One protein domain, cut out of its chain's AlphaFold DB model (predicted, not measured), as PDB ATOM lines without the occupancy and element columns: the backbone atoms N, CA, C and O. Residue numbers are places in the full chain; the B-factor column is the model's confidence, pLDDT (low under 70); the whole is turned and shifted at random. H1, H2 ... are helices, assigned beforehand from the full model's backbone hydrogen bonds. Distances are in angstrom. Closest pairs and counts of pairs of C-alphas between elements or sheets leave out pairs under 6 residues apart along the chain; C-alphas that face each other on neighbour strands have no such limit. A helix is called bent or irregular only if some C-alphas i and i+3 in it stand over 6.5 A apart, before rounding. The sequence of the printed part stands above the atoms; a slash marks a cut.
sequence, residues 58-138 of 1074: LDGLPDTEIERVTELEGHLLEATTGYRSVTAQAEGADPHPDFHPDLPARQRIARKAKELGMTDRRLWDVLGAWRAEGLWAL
ATOM      1  N   LEU A  58      97.057  66.797  78.938       60.28
ATOM      2  CA  LEU A  58      96.971  67.541  77.677       60.28
ATOM      3  C   LEU A  58      97.925  66.965  76.617       60.28
ATOM      4  O   LEU A  58      97.486  66.749  75.492       60.28
ATOM      5  N   ASP A  59      99.159  66.607  76.996       61.81
ATOM      6  CA  ASP A  59     100.148  65.969  76.103       61.81
ATOM      7  C   ASP A  59      99.683  64.610  75.541       61.81
ATOM      8  O   ASP A  59     100.192  64.131  74.528       61.81
ATOM      9  N   GLY A  60      98.726  63.958  76.210       60.72
ATOM     10  CA  GLY A  60      98.158  62.674  75.796       60.72
ATOM     11  C   GLY A  60      96.895  62.776  74.933       60.72
ATOM     12  O   GLY A  60      96.328  61.735  74.583       60.72
ATOM     13  N   LEU A  61      96.405  63.984  74.631       71.06
ATOM     14  CA  LEU A  61      95.205  64.180  73.814       71.06
ATOM     15  C   LEU A  61      95.513  64.056  72.311       71.06
ATOM     16  O   LEU A  61      96.610  64.386  71.876       71.06
ATOM     17  N   PRO A  62      94.548  63.602  71.489       74.44
ATOM     18  CA  PRO A  62      94.672  63.663  70.036       74.44
ATOM     19  C   PRO A  62      94.825  65.110  69.553       74.44
ATOM     20  O   PRO A  62      94.130  65.992  70.061       74.44
ATOM     21  N   ASP A  63      95.631  65.321  68.510       73.50
ATOM     22  CA  ASP A  63      95.894  66.646  67.924       73.50
ATOM     23  C   ASP A  63      94.597  67.409  67.593       73.50
ATOM     24  O   ASP A  63      94.472  68.596  67.875       73.50
ATOM     25  N   THR A  64      93.563  66.701  67.125       77.75
ATOM     26  CA  THR A  64      92.248  67.281  66.809       77.75
ATOM     27  C   THR A  64      91.497  67.834  68.023       77.75
ATOM     28  O   THR A  64      90.715  68.775  67.898       77.75
ATOM     29  N   GLU A  65      91.693  67.254  69.208       77.94
ATOM     30  CA  GLU A  65      91.083  67.745  70.446       77.94
ATOM     31  C   GLU A  65      91.889  68.926  71.008       77.94
ATOM     32  O   GLU A  65      91.288  69.863  71.534       77.94
ATOM     33  N   ILE A  66      93.219  68.926  70.836       76.19
ATOM     34  CA  ILE A  66      94.096  70.057  71.180       76.19
ATOM     35  C   ILE A  66      93.749  71.272  70.316       76.19
ATOM     36  O   ILE A  66      93.544  72.360  70.855       76.19
ATOM     37  N   GLU A  67      93.607  71.092  69.001       80.50
ATOM     38  CA  GLU A  67      93.186  72.142  68.065       80.50
ATOM     39  C   GLU A  67      91.828  72.728  68.461       80.50
ATOM     40  O   GLU A  67      91.707  73.938  68.640       80.50
ATOM     41  N   ARG A  68      90.826  71.872  68.715       86.56
ATOM     42  CA  ARG A  68      89.483  72.296  69.146       86.56
ATOM     43  C   ARG A  68      89.513  73.115  70.439       86.56
ATOM     44  O   ARG A  68      88.758  74.074  70.600       86.56
ATOM     45  N   VAL A  69      90.328  72.695  71.404       84.88
ATOM     46  CA  VAL A  69      90.436  73.343  72.715       84.88
ATOM     47  C   VAL A  69      91.205  74.666  72.620       84.88
ATOM     48  O   VAL A  69      90.777  75.646  73.228       84.88
ATOM     49  N   THR A  70      92.251  74.725  71.797       82.12
ATOM     50  CA  THR A  70      93.026  75.946  71.511       82.12
ATOM     51  C   THR A  70      92.191  76.971  70.738       82.12
ATOM     52  O   THR A  70      92.217  78.163  71.038       82.12
ATOM     53  N   GLU A  71      91.377  76.520  69.781       87.25
ATOM     54  CA  GLU A  71      90.441  77.376  69.047       87.25
ATOM     55  C   GLU A  71      89.402  77.993  69.993       87.25
ATOM     56  O   GLU A  71      89.178  79.208  69.981       87.25
ATOM     57  N   LEU A  72      88.816  77.177  70.879       86.31
ATOM     58  CA  LEU A  72      87.866  77.647  71.885       86.31
ATOM     59  C   LEU A  72      88.515  78.625  72.879       86.31
ATOM     60  O   LEU A  72      87.888  79.623  73.232       86.31
ATOM     61  N   GLU A  73      89.764  78.392  73.286       87.38
ATOM     62  CA  GLU A  73      90.544  79.340  74.091       87.38
ATOM     63  C   GLU A  73      90.718  80.685  73.369       87.38
ATOM     64  O   GLU A  73      90.468  81.735  73.965       87.38
ATOM     65  N   GLY A  74      91.025  80.672  72.069       82.69
ATOM     66  CA  GLY A  74      91.098  81.886  71.257       82.69
ATOM     67  C   GLY A  74      89.782  82.677  71.236       82.69
ATOM     68  O   GLY A  74      89.789  83.903  71.361       82.69
ATOM     69  N   HIS A  75      88.631  82.001  71.150       88.31
ATOM     70  CA  HIS A  75      87.320  82.658  71.251       88.31
ATOM     71  C   HIS A  75      87.057  83.267  72.642       88.31
ATOM     72  O   HIS A  75      86.438  84.331  72.737       88.31
ATOM     73  N   LEU A  76      87.505  82.609  73.717       85.69
ATOM     74  CA  LEU A  76      87.361  83.106  75.092       85.69
ATOM     75  C   LEU A  76      88.274  84.310  75.361       85.69
ATOM     76  O   LEU A  76      87.851  85.269  76.016       85.69
ATOM     77  N   LEU A  77      89.491  84.295  74.815       83.00
ATOM     78  CA  LEU A  77      90.388  85.447  74.814       83.00
ATOM     79  C   LEU A  77      89.742  86.612  74.061       83.00
ATOM     80  O   LEU A  77      89.576  87.681  74.639       83.00
ATOM     81  N   GLU A  78      89.210  86.394  72.859       84.00
ATOM     82  CA  GLU A  78      88.579  87.469  72.084       84.00
ATOM     83  C   GLU A  78      87.357  88.067  72.800       84.00
ATOM     84  O   GLU A  78      87.177  89.285  72.827       84.00
ATOM     85  N   ALA A  79      86.554  87.237  73.471       84.38
ATOM     86  CA  ALA A  79      85.422  87.705  74.271       84.38
ATOM     87  C   ALA A  79      85.826  88.565  75.478       84.38
ATOM     88  O   ALA A  79      85.041  89.407  75.918       84.38
ATOM     89  N   THR A  80      87.017  88.342  76.044       80.12
ATOM     90  CA  THR A  80      87.453  88.982  77.293       80.12
ATOM     91  C   THR A  80      88.433  90.127  77.081       80.12
ATOM     92  O   THR A  80      88.286  91.174  77.716       80.12
ATOM     93  N   THR A  81      89.360  90.000  76.138       76.88
ATOM     94  CA  THR A  81      90.415  90.979  75.850       76.88
ATOM     95  C   THR A  81      90.190  91.734  74.542       76.88
ATOM     96  O   THR A  81      90.779  92.792  74.364       76.88
ATOM     97  N   GLY A  82      89.316  91.241  73.657       75.25
ATOM     98  CA  GLY A  82      89.148  91.771  72.298       75.25
ATOM     99  C   GLY A  82      90.136  91.195  71.278       75.25
ATOM    100  O   GLY A  82      90.080  91.567  70.108       75.25
ATOM    101  N   TYR A  83      90.999  90.266  71.708       78.88
ATOM    102  CA  TYR A  83      92.055  89.651  70.905       78.88
ATOM    103  C   TYR A  83      91.994  88.127  70.949       78.88
ATOM    104  O   TYR A  83      91.799  87.542  72.008       78.88
ATOM    105  N   ARG A  84      92.238  87.474  69.807       77.88
ATOM    106  CA  ARG A  84      92.292  86.003  69.694       77.88
ATOM    107  C   ARG A  84      93.501  85.365  70.377       77.88
ATOM    108  O   ARG A  84      93.469  84.175  70.664       77.88
ATOM    109  N   SER A  85      94.560  86.131  70.627       72.69
ATOM    110  CA  SER A  85      95.764  85.662  71.310       72.69
ATOM    111  C   SER A  85      96.444  86.797  72.075       72.69
ATOM    112  O   SER A  85      96.269  87.978  71.770       72.69
ATOM    113  N   VAL A  86      97.264  86.429  73.061       56.75
ATOM    114  CA  VAL A  86      98.076  87.377  73.841       56.75
ATOM    115  C   VAL A  86      99.172  88.018  72.976       56.75
ATOM    116  O   VAL A  86      99.510  89.181  73.172       56.75
ATOM    117  N   THR A  87      99.681  87.301  71.968       65.81
ATOM    118  CA  THR A  87     100.624  87.841  70.975       65.81
ATOM    119  C   THR A  87      99.988  88.917  70.102       65.81
ATOM    120  O   THR A  87     100.567  89.988  69.967       65.81
ATOM    121  N   ALA A  88      98.764  88.705  69.607       63.31
ATOM    122  CA  ALA A  88      98.047  89.714  68.824       63.31
ATOM    123  C   ALA A  88      97.767  90.992  69.640       63.31
ATOM    124  O   ALA A  88      97.794  92.097  69.101       63.31
ATOM    125  N   GLN A  89      97.547  90.843  70.951       60.03
ATOM    126  CA  GLN A  89      97.427  91.968  71.876       60.03
ATOM    127  C   GLN A  89      98.770  92.700  72.074       60.03
ATOM    128  O   GLN A  89      98.799  93.928  72.078       60.03
ATOM    129  N   ALA A  90      99.878  91.967  72.225       50.03
ATOM    130  CA  ALA A  90     101.213  92.539  72.420       50.03
ATOM    131  C   ALA A  90     101.767  93.238  71.162       50.03
ATOM    132  O   ALA A  90     102.489  94.224  71.274       50.03
ATOM    133  N   GLU A  91     101.399  92.757  69.974       65.44
ATOM    134  CA  GLU A  91     101.780  93.329  68.673       65.44
ATOM    135  C   GLU A  91     100.948  94.564  68.282       65.44
ATOM    136  O   GLU A  91     101.190  95.167  67.236       65.44
ATOM    137  N   GLY A  92      99.977  94.963  69.113       57.75
ATOM    138  CA  GLY A  92      99.147  96.143  68.872       57.75
ATOM    139  C   GLY A  92      98.209  95.990  67.675       57.75
ATOM    140  O   GLY A  92      97.953  96.966  66.972       57.75
ATOM    141  N   ALA A  93      97.716  94.774  67.409       69.31
ATOM    142  CA  ALA A  93      96.695  94.573  66.388       69.31
ATOM    143  C   ALA A  93      95.434  95.402  66.710       69.31
ATOM    144  O   ALA A  93      95.131  95.679  67.876       69.31
ATOM    145  N   ASP A  94      94.675  95.788  65.684       71.81
ATOM    146  CA  ASP A  94      93.368  96.401  65.911       71.81
ATOM    147  C   ASP A  94      92.408  95.311  66.425       71.81
ATOM    148  O   ASP A  94      92.234  94.290  65.747       71.81
ATOM    149  N   PRO A  95      91.806  95.472  67.618       70.88
ATOM    150  CA  PRO A  95      90.874  94.491  68.148       70.88
ATOM    151  C   PRO A  95      89.617  94.467  67.279       70.88
ATOM    152  O   PRO A  95      89.198  95.488  66.726       70.88
ATOM    153  N   HIS A  96      88.990  93.297  67.161       72.94
ATOM    154  CA  HIS A  96      87.806  93.151  66.318       72.94
ATOM    155  C   HIS A  96      86.717  94.156  66.755       72.94
ATOM    156  O   HIS A  96      86.398  94.196  67.948       72.94
ATOM    157  N   PRO A  97      86.096  94.931  65.838       76.50
ATOM    158  CA  PRO A  97      85.177  96.019  66.194       76.50
ATOM    159  C   PRO A  97      84.040  95.585  67.128       76.50
ATOM    160  O   PRO A  97      83.686  96.291  68.069       76.50
ATOM    161  N   ASP A  98      83.510  94.377  66.922       78.25
ATOM    162  CA  ASP A  98      82.437  93.829  67.759       78.25
ATOM    163  C   ASP A  98      82.858  93.364  69.161       78.25
ATOM    164  O   ASP A  98      81.981  93.113  69.996       78.25
ATOM    165  N   PHE A  99      84.164  93.265  69.421       81.31
ATOM    166  CA  PHE A  99      84.767  92.808  70.675       81.31
ATOM    167  C   PHE A  99      85.777  93.816  71.247       81.31
ATOM    168  O   PHE A  99      86.546  93.467  72.145       81.31
ATOM    169  N   HIS A 100      85.737  95.067  70.772       80.31
ATOM    170  CA  HIS A 100      86.633  96.144  71.188       80.31
ATOM    171  C   HIS A 100      86.669  96.301  72.724       80.31
ATOM    172  O   HIS A 100      85.602  96.259  73.344       80.31
ATOM    173  N   PRO A 101      87.842  96.510  73.358       73.50
ATOM    174  CA  PRO A 101      87.969  96.624  74.817       73.50
ATOM    175  C   PRO A 101      87.039  97.661  75.467       73.50
ATOM    176  O   PRO A 101      86.588  97.448  76.591       73.50
ATOM    177  N   ASP A 102      86.702  98.727  74.735       80.81
ATOM    178  CA  ASP A 102      85.782  99.792  75.173       80.81
ATOM    179  C   ASP A 102      84.315  99.337  75.304       80.81
ATOM    180  O   ASP A 102      83.502 100.017  75.932       80.81
ATOM    181  N   LEU A 103      83.946  98.182  74.736       81.12
ATOM    182  CA  LEU A 103      82.619  97.599  74.919       81.12
ATOM    183  C   LEU A 103      82.528  96.861  76.268       81.12
ATOM    184  O   LEU A 103      83.429  96.084  76.619       81.12
ATOM    185  N   PRO A 104      81.400  96.980  77.000       83.62
ATOM    186  CA  PRO A 104      81.186  96.244  78.241       83.62
ATOM    187  C   PRO A 104      81.410  94.738  78.060       83.62
ATOM    188  O   PRO A 104      80.846  94.120  77.155       83.62
ATOM    189  N   ALA A 105      82.177  94.115  78.962       76.00
ATOM    190  CA  ALA A 105      82.514  92.687  78.887       76.00
ATOM    191  C   ALA A 105      81.271  91.788  78.757       76.00
ATOM    192  O   ALA A 105      81.268  90.831  77.989       76.00
ATOM    193  N   ARG A 106      80.169  92.143  79.432       80.94
ATOM    194  CA  ARG A 106      78.884  91.436  79.318       80.94
ATOM    195  C   ARG A 106      78.316  91.465  77.896       80.94
ATOM    196  O   ARG A 106      77.769  90.469  77.438       80.94
ATOM    197  N   GLN A 107      78.463  92.583  77.189       84.44
ATOM    198  CA  GLN A 107      78.008  92.723  75.808       84.44
ATOM    199  C   GLN A 107      78.895  91.922  74.847       84.44
ATOM    200  O   GLN A 107      78.376  91.268  73.945       84.44
ATOM    201  N   ARG A 108      80.216  91.919  75.066       86.88
ATOM    202  CA  ARG A 108      81.180  91.136  74.274       86.88
ATOM    203  C   ARG A 108      80.989  89.631  74.445       86.88
ATOM    204  O   ARG A 108      80.937  88.906  73.456       86.88
ATOM    205  N   ILE A 109      80.790  89.175  75.680       83.88
ATOM    206  CA  ILE A 109      80.522  87.768  75.999       83.88
ATOM    207  C   ILE A 109      79.173  87.331  75.417       83.88
ATOM    208  O   ILE A 109      79.120  86.306  74.748       83.88
ATOM    209  N   ALA A 110      78.110  88.136  75.535       85.50
ATOM    210  CA  ALA A 110      76.820  87.818  74.915       85.50
ATOM    211  C   ALA A 110      76.905  87.720  73.377       85.50
ATOM    212  O   ALA A 110      76.292  86.840  72.769       85.50
ATOM    213  N   ARG A 111      77.698  88.591  72.737       89.31
ATOM    214  CA  ARG A 111      77.970  88.529  71.291       89.31
ATOM    215  C   ARG A 111      78.759  87.276  70.916       89.31
ATOM    216  O   ARG A 111      78.369  86.592  69.973       89.31
ATOM    217  N   LYS A 112      79.805  86.930  71.676       89.19
ATOM    218  CA  LYS A 112      80.598  85.718  71.425       89.19
ATOM    219  C   LYS A 112      79.783  84.449  71.656       89.19
ATOM    220  O   LYS A 112      79.903  83.499  70.895       89.19
ATOM    221  N   ALA A 113      78.915  84.444  72.666       89.75
ATOM    222  CA  ALA A 113      78.006  83.335  72.925       89.75
ATOM    223  C   ALA A 113      77.095  83.106  71.714       89.75
ATOM    224  O   ALA A 113      76.980  81.980  71.240       89.75
ATOM    225  N   LYS A 114      76.540  84.184  71.144       89.25
ATOM    226  CA  LYS A 114      75.731  84.118  69.922       89.25
ATOM    227  C   LYS A 114      76.522  83.605  68.712       89.25
ATOM    228  O   LYS A 114      75.991  82.786  67.970       89.25
ATOM    229  N   GLU A 115      77.765  84.052  68.528       89.06
ATOM    230  CA  GLU A 115      78.665  83.573  67.463       89.06
ATOM    231  C   GLU A 115      78.954  82.070  67.585       89.06
ATOM    232  O   GLU A 115      78.874  81.346  66.599       89.06
ATOM    233  N   LEU A 116      79.217  81.588  68.802       89.25
ATOM    234  CA  LEU A 116      79.502  80.179  69.090       89.25
ATOM    235  C   LEU A 116      78.246  79.292  69.179       89.25
ATOM    236  O   LEU A 116      78.353  78.109  69.500       89.25
ATOM    237  N   GLY A 117      77.047  79.848  68.970       89.12
ATOM    238  CA  GLY A 117      75.785  79.125  69.162       89.12
ATOM    239  C   GLY A 117      75.540  78.675  70.611       89.12
ATOM    240  O   GLY A 117      74.795  77.726  70.853       89.12
ATOM    241  N   MET A 118      76.173  79.332  71.586       90.50
ATOM    242  CA  MET A 118      76.048  79.063  73.018       90.50
ATOM    243  C   MET A 118      75.086  80.047  73.695       90.50
ATOM    244  O   MET A 118      74.901  81.184  73.267       90.50
ATOM    245  N   THR A 119      74.490  79.633  74.815       90.06
ATOM    246  CA  THR A 119      73.773  80.569  75.691       90.06
ATOM    247  C   THR A 119      74.771  81.423  76.476       90.06
ATOM    248  O   THR A 119      75.853  80.947  76.820       90.06
ATOM    249  N   ASP A 120      74.400  82.666  76.811       82.44
ATOM    250  CA  ASP A 120      75.242  83.585  77.602       82.44
ATOM    251  C   ASP A 120      75.727  82.905  78.895       82.44
ATOM    252  O   ASP A 120      76.924  82.809  79.155       82.44
ATOM    253  N   ARG A 121      74.804  82.271  79.634       83.44
ATOM    254  CA  ARG A 121      75.114  81.484  80.839       83.44
ATOM    255  C   ARG A 121      76.156  80.389  80.586       83.44
ATOM    256  O   ARG A 121      77.086  80.252  81.372       83.44
ATOM    257  N   ARG A 122      76.027  79.630  79.492       86.19
ATOM    258  CA  ARG A 122      76.958  78.539  79.177       86.19
ATOM    259  C   ARG A 122      78.357  79.066  78.878       86.19
ATOM    260  O   ARG A 122      79.321  78.438  79.306       86.19
ATOM    261  N   LEU A 123      78.474  80.191  78.174       86.50
ATOM    262  CA  LEU A 123      79.777  80.787  77.891       86.50
ATOM    263  C   LEU A 123      80.433  81.339  79.166       86.50
ATOM    264  O   LEU A 123      81.633  81.153  79.349       86.50
ATOM    265  N   TRP A 124      79.655  81.922  80.085       84.75
ATOM    266  CA  TRP A 124      80.144  82.309  81.414       84.75
ATOM    267  C   TRP A 124      80.627  81.114  82.245       84.75
ATOM    268  O   TRP A 124      81.687  81.205  82.865       84.75
ATOM    269  N   ASP A 125      79.911  79.985  82.221       82.38
ATOM    270  CA  ASP A 125      80.328  78.759  82.918       82.38
ATOM    271  C   ASP A 125      81.649  78.209  82.346       82.38
ATOM    272  O   ASP A 125      82.552  77.833  83.093       82.38
ATOM    273  N   VAL A 126      81.781  78.189  81.015       83.50
ATOM    274  CA  VAL A 126      83.004  77.749  80.319       83.50
ATOM    275  C   VAL A 126      84.176  78.685  80.627       83.50
ATOM    276  O   VAL A 126      85.268  78.211  80.933       83.50
ATOM    277  N   LEU A 127      83.946  80.002  80.621       82.50
ATOM    278  CA  LEU A 127      84.944  81.006  80.987       82.50
ATOM    279  C   LEU A 127      85.419  80.834  82.438       82.50
ATOM    280  O   LEU A 127      86.612  80.946  82.717       82.50
ATOM    281  N   GLY A 128      84.493  80.560  83.361       72.38
ATOM    282  CA  GLY A 128      84.805  80.301  84.765       72.38
ATOM    283  C   GLY A 128      85.656  79.045  84.951       72.38
ATOM    284  O   GLY A 128      86.668  79.093  85.646       72.38
ATOM    285  N   ALA A 129      85.293  77.949  84.280       75.69
ATOM    286  CA  ALA A 129      86.046  76.698  84.328       75.69
ATOM    287  C   ALA A 129      87.455  76.845  83.729       75.69
ATOM    288  O   ALA A 129      88.428  76.404  84.334       75.69
ATOM    289  N   TRP A 130      87.582  77.517  82.580       84.00
ATOM    290  CA  TRP A 130      88.875  77.786  81.943       84.00
ATOM    291  C   TRP A 130      89.787  78.658  82.814       84.00
ATOM    292  O   TRP A 130      90.964  78.352  82.965       84.00
ATOM    293  N   ARG A 131      89.250  79.687  83.483       70.94
ATOM    294  CA  ARG A 131      90.033  80.492  84.441       70.94
ATOM    295  C   ARG A 131      90.506  79.697  85.659       70.94
ATOM    296  O   ARG A 131      91.527  80.051  86.237       70.94
ATOM    297  N   ALA A 132      89.764  78.667  86.062       62.25
ATOM    298  CA  ALA A 132      90.091  77.852  87.228       62.25
ATOM    299  C   ALA A 132      91.076  76.709  86.916       62.25
ATOM    300  O   ALA A 132      91.923  76.399  87.748       62.25
ATOM    301  N   GLU A 133      90.964  76.074  85.744       63.72
ATOM    302  CA  GLU A 133      91.680  74.826  85.416       63.72
ATOM    303  C   GLU A 133      92.458  74.880  84.080       63.72
ATOM    304  O   GLU A 133      93.004  73.868  83.633       63.72
ATOM    305  N   GLY A 134      92.526  76.045  83.429       74.00
ATOM    306  CA  GLY A 134      93.226  76.258  82.158       74.00
ATOM    307  C   GLY A 134      92.602  75.502  80.979       74.00
ATOM    308  O   GLY A 134      91.408  75.190  80.972       74.00
ATOM    309  N   LEU A 135      93.420  75.166  79.975       76.19
ATOM    310  CA  LEU A 135      93.015  74.401  78.780       76.19
ATOM    311  C   LEU A 135      92.318  73.073  79.125       76.19
ATOM    312  O   LEU A 135      91.393  72.653  78.433       76.19
ATOM    313  N   TRP A 136      92.688  72.431  80.238       78.12
ATOM    314  CA  TRP A 136      92.103  71.156  80.661       78.12
ATOM    315  C   TRP A 136      90.603  71.245  81.009       78.12
ATOM    316  O   TRP A 136      89.874  70.253  80.916       78.12
ATOM    317  N   ALA A 137      90.098  72.427  81.374       79.69
ATOM    318  CA  ALA A 137      88.666  72.644  81.601       79.69
ATOM    319  C   ALA A 137      87.833  72.614  80.306       79.69
ATOM    320  O   ALA A 137      86.619  72.402  80.358       79.69
ATOM    321  N   LEU A 138      88.471  72.810  79.150       84.50
ATOM    322  CA  LEU A 138      87.821  72.877  77.839       84.50
ATOM    323  C   LEU A 138      87.728  71.501  77.139       84.50
ATOM    324  O   LEU A 138      87.041  71.362  76.120       84.50
TER     325      LEU A 138
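Overview. This is residues 58 to 138 of the 1074 residues of a protein of Streptomyces sp. SID7982 (UniProt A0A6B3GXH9). Start with the long helix H1: H3 and H4 pack on it from one side and cross it at steep angles, while the short H2 sits on the opposite side from H3. H4 comes off H3, crosses H1, and folds at a kink near residue 132, which brings its last residue back to H1; the link from H2 to H3 passes round the end of H1 at residue 81. The 81 printed residues hold four named helices, H1 to H4 in chain order, and no named strand; the class is all helix. The whole is compact, with a radius of gyration of the C-alphas of 12.9 A and spans of 39 by 31 by 21 A, and residues 59 to 64 stick out.

Arrangement. Begin at H1, residues 63 to 81. Further along you reach H2, residues 86 to 90, which is close to H1 but not clearly touching; the closest C-alphas, those of Leu 77 and Val 86, are 8.0 A apart. Next find H3, residues 105 to 115: it touches H1, which meets it with residues 75 to 80 alone, and the closest C-alphas, those of Ala 79 and Ile 109, are 5.2 A apart. H1 and H3 run opposite ways at a steep tilt of 38 degrees. Last comes H4, residues 120 to 138, which touches H3 with residues 120 to 124 alone, about perpendicular at 89 degrees; the closest C-alphas, those of Ala 110 and Asp 120, are 5.3 A apart. H4 also touches H1, whose residues 69 to 76 alone take part; the closest C-alphas, those of Val 69 and Leu 138, are 5.8 A apart. These two run opposite ways at a steep tilt of 57 degrees. The helix packing is mostly crossed, with 0 of the 3 touching pairs at a shallow tilt. H2 is apart from H3 and from H4. In H1, H2 and H3 every O i to N i+4 pair is within hydrogen-bond range; in H4, 11 of 15 are.

Along the chain. Find C-alpha 63 at (95.894, 66.646, 67.924); from there H1 runs 26.2 A to C-alpha 81 at (90.415, 90.979, 75.850). H2 is 6.2 A long and H3 15.1 A. H4 measures 16.5 A and ends at C-alpha 138, at (87.821, 72.877, 77.839). H4 is irregular: C-alphas 132 and 135 are 9.6 A apart, and its line is a rough one.

Size, cuts and confidence. The two C-alphas farthest apart, those of Gly 60 and Asp 102, are 39.1 A apart. The printed part has no cut. The link from H2 to H3, residues 91 to 104, is long; those from H1 to H2 and from H3 to H4 are tight. Mean pLDDT of the printed part is 78.2; look for values under 70 at residues 58 to 60, 86 to 93 and 132 to 133.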